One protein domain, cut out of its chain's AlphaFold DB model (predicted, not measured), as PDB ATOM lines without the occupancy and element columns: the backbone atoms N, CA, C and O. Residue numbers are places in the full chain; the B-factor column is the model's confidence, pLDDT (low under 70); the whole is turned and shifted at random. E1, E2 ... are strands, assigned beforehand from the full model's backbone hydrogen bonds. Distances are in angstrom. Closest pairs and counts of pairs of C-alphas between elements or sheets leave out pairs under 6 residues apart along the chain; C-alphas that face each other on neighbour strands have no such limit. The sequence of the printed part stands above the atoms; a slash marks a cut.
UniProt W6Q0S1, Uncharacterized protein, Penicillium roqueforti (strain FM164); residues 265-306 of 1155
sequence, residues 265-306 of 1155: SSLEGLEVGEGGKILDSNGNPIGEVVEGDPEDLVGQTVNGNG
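Overview. This is residues 265 to 306 of the 1155 residues of an uncharacterized protein of Penicillium roqueforti (strain FM164) (UniProt W6Q0S1). With little regular structure, this is a small rounded body of loops built on one short strand hairpin, E1 and E2. The unnamed residues 265 to 276 lead into the hairpin, and the unnamed residues 292 to 306 fold back from it, so that both ends lie on the same side of the body. The printed part has 42 residues, with no named helix and two strands, E1 then E2, in an antiparallel sheet; it is all strand, with 10 residues in named elements. It is compact, with a radius of gyration of the C-alphas of 9.2 A and spans of 22 by 21 by 15 A.

Arrangement. E1, residues 277 to 279, and E2, residues 285 to 291, form a hairpin with a tight link. They are antiparallel at 148 degrees. C-alphas 277 and 288 face each other at 4.5 A. N 278 and O 287, 2.8 A apart, are within hydrogen-bond range.

Along the chain. E1 begins at C-alpha 277 (208.054, 13.612, 181.716) and measures 6.3 A. E2 measures 16.9 A, ending at C-alpha 291 (199.619, 22.269, 180.343).

Size, cuts and confidence. The C-alphas farthest apart, of Asn 282 and Gly 292, are separated by 25.4 A. The printed part has no cut. Residues 282 to 283 have pLDDT under 70.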
ATOM      1  N   SER A 265     213.462  22.969 170.653       75.38
ATOM      2  CA  SER A 265     213.766  22.174 169.456       75.38
ATOM      3  C   SER A 265     214.343  20.793 169.799       75.38
ATOM      4  O   SER A 265     214.056  19.812 169.116       75.38
ATOM      5  N   SER A 266     215.115  20.682 170.887       75.00
ATOM      6  CA  SER A 266     215.685  19.417 171.373       75.00
ATOM      7  C   SER A 266     214.646  18.426 171.933       75.00
ATOM      8  O   SER A 266     215.011  17.292 172.252       75.00
ATOM      9  N   LEU A 267     213.371  18.819 172.059       78.56
ATOM     10  CA  LEU A 267     212.258  17.940 172.444       78.56
ATOM     11  C   LEU A 267     211.462  17.392 171.245       78.56
ATOM     12  O   LEU A 267     210.594  16.539 171.439       78.56
ATOM     13  N   GLU A 268     211.735  17.852 170.020       83.38
ATOM     14  CA  GLU A 268     210.933  17.502 168.845       83.38
ATOM     15  C   GLU A 268     210.952  15.994 168.537       83.38
ATOM     16  O   GLU A 268     212.000  15.358 168.403       83.38
ATOM     17  N   GLY A 269     209.759  15.410 168.399       77.75
ATOM     18  CA  GLY A 269     209.563  13.992 168.107       77.75
ATOM     19  C   GLY A 269     209.740  13.056 169.307       77.75
ATOM     20  O   GLY A 269     209.711  11.839 169.116       77.75
ATOM     21  N   LEU A 270     209.909  13.579 170.528       86.56
ATOM     22  CA  LEU A 270     209.933  12.770 171.751       86.56
ATOM     23  C   LEU A 270     208.515  12.519 172.286       86.56
ATOM     24  O   LEU A 270     207.648  13.389 172.228       86.56
ATOM     25  N   GLU A 271     208.291  11.317 172.823       87.56
ATOM     26  CA  GLU A 271     207.017  10.909 173.429       87.56
ATOM     27  C   GLU A 271     206.937  11.316 174.913       87.56
ATOM     28  O   GLU A 271     207.910  11.202 175.667       87.56
ATOM     29  N   VAL A 272     205.750  11.733 175.361       88.88
ATOM     30  CA  VAL A 272     205.449  12.004 176.777       88.88
ATOM     31  C   VAL A 272     205.388  10.692 177.570       88.88
ATOM     32  O   VAL A 272     204.574   9.814 177.279       88.88
ATOM     33  N   GLY A 273     206.229  10.550 178.596       82.75
ATOM     34  CA  GLY A 273     206.274   9.377 179.474       82.75
ATOM     35  C   GLY A 273     205.238   9.385 180.606       82.75
ATOM     36  O   GLY A 273     204.543  10.372 180.844       82.75
ATOM     37  N   GLU A 274     205.159   8.271 181.348       77.69
ATOM     38  CA  GLU A 274     204.285   8.138 182.526       77.69
ATOM     39  C   GLU A 274     204.542   9.275 183.538       77.69
ATOM     40  O   GLU A 274     205.662   9.452 184.019       77.69
ATOM     41  N   GLY A 275     203.495  10.038 183.872       75.31
ATOM     42  CA  GLY A 275     203.603  11.199 184.759       75.31
ATOM     43  C   GLY A 275     204.107  12.478 184.081       75.31
ATOM     44  O   GLY A 275     204.601  13.361 184.774       75.31
ATOM     45  N   GLY A 276     204.000  12.586 182.751       82.75
ATOM     46  CA  GLY A 276     204.202  13.840 182.019       82.75
ATOM     47  C   GLY A 276     205.656  14.213 181.736       82.75
ATOM     48  O   GLY A 276     205.913  15.348 181.354       82.75
ATOM     49  N   LYS A 277     206.624  13.308 181.923       88.62
ATOM     50  CA  LYS A 277     208.054  13.612 181.716       88.62
ATOM     51  C   LYS A 277     208.546  13.149 180.348       88.62
ATOM     52  O   LYS A 277     208.287  12.019 179.941       88.62
ATOM     53  N   ILE A 278     209.299  14.010 179.673       89.56
ATOM     54  CA  ILE A 278     209.849  13.798 178.336       89.56
ATOM     55  C   ILE A 278     211.309  13.379 178.501       89.56
ATOM     56  O   ILE A 278     212.100  14.083 179.137       89.56
ATOM     57  N   LEU A 279     211.643  12.196 177.985       83.38
ATOM     58  CA  LEU A 279     212.926  11.533 178.219       83.38
ATOM     59  C   LEU A 279     213.828  11.609 176.983       83.38
ATOM     60  O   LEU A 279     213.377  11.359 175.866       83.38
ATOM     61  N   ASP A 280     215.114  11.886 177.192       81.56
ATOM     62  CA  ASP A 280     216.128  11.798 176.142       81.56
ATOM     63  C   ASP A 280     216.392  10.337 175.715       81.56
ATOM     64  O   ASP A 280     215.957   9.369 176.347       81.56
ATOM     65  N   SER A 281     217.185  10.160 174.655       74.19
ATOM     66  CA  SER A 281     217.586   8.829 174.163       74.19
ATOM     67  C   SER A 281     218.431   7.989 175.144       74.19
ATOM     68  O   SER A 281     218.665   6.806 174.886       74.19
ATOM     69  N   ASN A 282     218.852   8.561 176.278       67.00
ATOM     70  CA  ASN A 282     219.576   7.894 177.361       67.00
ATOM     71  C   ASN A 282     218.665   7.551 178.565       67.00
ATOM     72  O   ASN A 282     219.086   6.804 179.451       67.00
ATOM     73  N   GLY A 283     217.424   8.057 178.597       68.94
ATOM     74  CA  GLY A 283     216.454   7.891 179.683       68.94
ATOM     75  C   GLY A 283     216.454   9.003 180.745       68.94
ATOM     76  O   GLY A 283     215.862   8.813 181.807       68.94
ATOM     77  N   ASN A 284     217.105  10.141 180.493       75.88
ATOM     78  CA  ASN A 284     217.114  11.308 181.379       75.88
ATOM     79  C   ASN A 284     215.903  12.217 181.100       75.88
ATOM     80  O   ASN A 284     215.624  12.487 179.934       75.88
ATOM     81  N   PRO A 285     215.217  12.764 182.120       80.31
ATOM     82  CA  PRO A 285     214.146  13.731 181.905       80.31
ATOM     83  C   PRO A 285     214.721  15.086 181.465       80.31
ATOM     84  O   PRO A 285     215.502  15.700 182.194       80.31
ATOM     85  N   ILE A 286     214.339  15.541 180.271       81.94
ATOM     86  CA  ILE A 286     214.757  16.829 179.687       81.94
ATOM     87  C   ILE A 286     213.592  17.806 179.483       81.94
ATOM     88  O   ILE A 286     213.836  18.995 179.297       81.94
ATOM     89  N   GLY A 287     212.344  17.347 179.612       85.31
ATOM     90  CA  GLY A 287     211.167  18.212 179.680       85.31
ATOM     91  C   GLY A 287     210.045  17.637 180.547       85.31
ATOM     92  O   GLY A 287     210.072  16.455 180.910       85.31
ATOM     93  N   GLU A 288     209.055  18.463 180.878       91.62
ATOM     94  CA  GLU A 288     207.865  18.084 181.651       91.62
ATOM     95  C   GLU A 288     206.609  18.822 181.164       91.62
ATOM     96  O   GLU A 288     206.671  19.995 180.804       91.62
ATOM     97  N   VAL A 289     205.467  18.127 181.148       88.81
ATOM     98  CA  VAL A 289     204.145  18.679 180.818       88.81
ATOM     99  C   VAL A 289     203.753  19.753 181.833       88.81
ATOM    100  O   VAL A 289     203.621  19.473 183.023       88.81
ATOM    101  N   VAL A 290     203.501  20.964 181.335       88.69
ATOM    102  CA  VAL A 290     203.043  22.124 182.118       88.69
ATOM    103  C   VAL A 290     201.592  22.517 181.824       88.69
ATOM    104  O   VAL A 290     200.968  23.211 182.626       88.69
ATOM    105  N   GLU A 291     201.019  22.037 180.715       79.69
ATOM    106  CA  GLU A 291     199.619  22.269 180.343       79.69
ATOM    107  C   GLU A 291     198.995  20.985 179.770       79.69
ATOM    108  O   GLU A 291     199.607  20.321 178.935       79.69
ATOM    109  N   GLY A 292     197.777  20.649 180.213       78.69
ATOM    110  CA  GLY A 292     197.095  19.375 179.930       78.69
ATOM    111  C   GLY A 292     197.145  18.389 181.110       78.69
ATOM    112  O   GLY A 292     197.709  18.706 182.158       78.69
ATOM    113  N   ASP A 293     196.514  17.215 180.981       83.25
ATOM    114  CA  ASP A 293     196.529  16.171 182.025       83.25
ATOM    115  C   ASP A 293     197.632  15.128 181.736       83.25
ATOM    116  O   ASP A 293     197.564  14.445 180.708       83.25
ATOM    117  N   PRO A 294     198.643  14.964 182.613       83.69
ATOM    118  CA  PRO A 294     199.741  14.023 182.398       83.69
ATOM    119  C   PRO A 294     199.351  12.545 182.258       83.69
ATOM    120  O   PRO A 294     200.189  11.773 181.792       83.69
ATOM    121  N   GLU A 295     198.147  12.115 182.666       82.81
ATOM    122  CA  GLU A 295     197.681  10.734 182.444       82.81
ATOM    123  C   GLU A 295     197.066  10.528 181.046       82.81
ATOM    124  O   GLU A 295     197.229   9.450 180.471       82.81
ATOM    125  N   ASP A 296     196.417  11.548 180.470       82.12
ATOM    126  CA  ASP A 296     195.785  11.478 179.138       82.12
ATOM    127  C   ASP A 296     196.778  11.757 177.984       82.12
ATOM    128  O   ASP A 296     196.521  11.378 176.840       82.12
ATOM    129  N   LEU A 297     197.925  12.389 178.271       85.75
ATOM    130  CA  LEU A 297     198.946  12.769 177.278       85.75
ATOM    131  C   LEU A 297     200.035  11.706 177.026       85.75
ATOM    132  O   LEU A 297     200.867  11.886 176.137       85.75
ATOM    133  N   VAL A 298     200.064  10.603 177.783       87.38
ATOM    134  CA  VAL A 298     201.140   9.593 177.701       87.38
ATOM    135  C   VAL A 298     201.198   8.935 176.315       87.38
ATOM    136  O   VAL A 298     200.222   8.354 175.844       87.38
ATOM    137  N   GLY A 299     202.379   8.961 175.693       81.62
ATOM    138  CA  GLY A 299     202.635   8.416 174.356       81.62
ATOM    139  C   GLY A 299     202.326   9.368 173.196       81.62
ATOM    140  O   GLY A 299     202.507   8.972 172.049       81.62
ATOM    141  N   GLN A 300     201.889  10.603 173.468       87.56
ATOM    142  CA  GLN A 300     201.791  11.654 172.451       87.56
ATOM    143  C   GLN A 300     203.159  12.306 172.208       87.56
ATOM    144  O   GLN A 300     203.994  12.358 173.116       87.56
ATOM    145  N   THR A 301     203.395  12.805 170.993       85.31
ATOM    146  CA  THR A 301     204.677  13.407 170.587       85.31
ATOM    147  C   THR A 301     204.696  14.925 170.730       85.31
ATOM    148  O   THR A 301     203.739  15.600 170.351       85.31
ATOM    149  N   VAL A 302     205.826  15.457 171.196       86.56
ATOM    150  CA  VAL A 302     206.109  16.896 171.295       86.56
ATOM    151  C   VAL A 302     206.643  17.444 169.959       86.56
ATOM    152  O   VAL A 302     207.451  16.786 169.302       86.56
ATOM    153  N   ASN A 303     206.215  18.643 169.551       81.81
ATOM    154  CA  ASN A 303     206.759  19.372 168.391       81.81
ATOM    155  C   ASN A 303     207.921  20.317 168.785       81.81
ATOM    156  O   ASN A 303     208.157  20.556 169.967       81.81
ATOM    157  N   GLY A 304     208.632  20.906 167.814       74.94
ATOM    158  CA  GLY A 304     209.748  21.831 168.085       74.94
ATOM    159  C   GLY A 304     209.422  23.092 168.908       74.94
ATOM    160  O   GLY A 304     210.344  23.747 169.390       74.94
ATOM    161  N   ASN A 305     208.141  23.416 169.125       76.31
ATOM    162  CA  ASN A 305     207.699  24.532 169.972       76.31
ATOM    163  C   ASN A 305     207.432  24.118 171.435       76.31
ATOM    164  O   ASN A 305     207.068  24.967 172.247       76.31
ATOM    165  N   GLY A 306     207.558  22.830 171.779       79.25
ATOM    166  CA  GLY A 306     207.143  22.299 173.082       79.25
ATOM    167  C   GLY A 306     205.640  22.012 173.193       79.25
ATOM    168  O   GLY A 306     205.119  21.872 174.297       79.25
TER     169      GLY A 306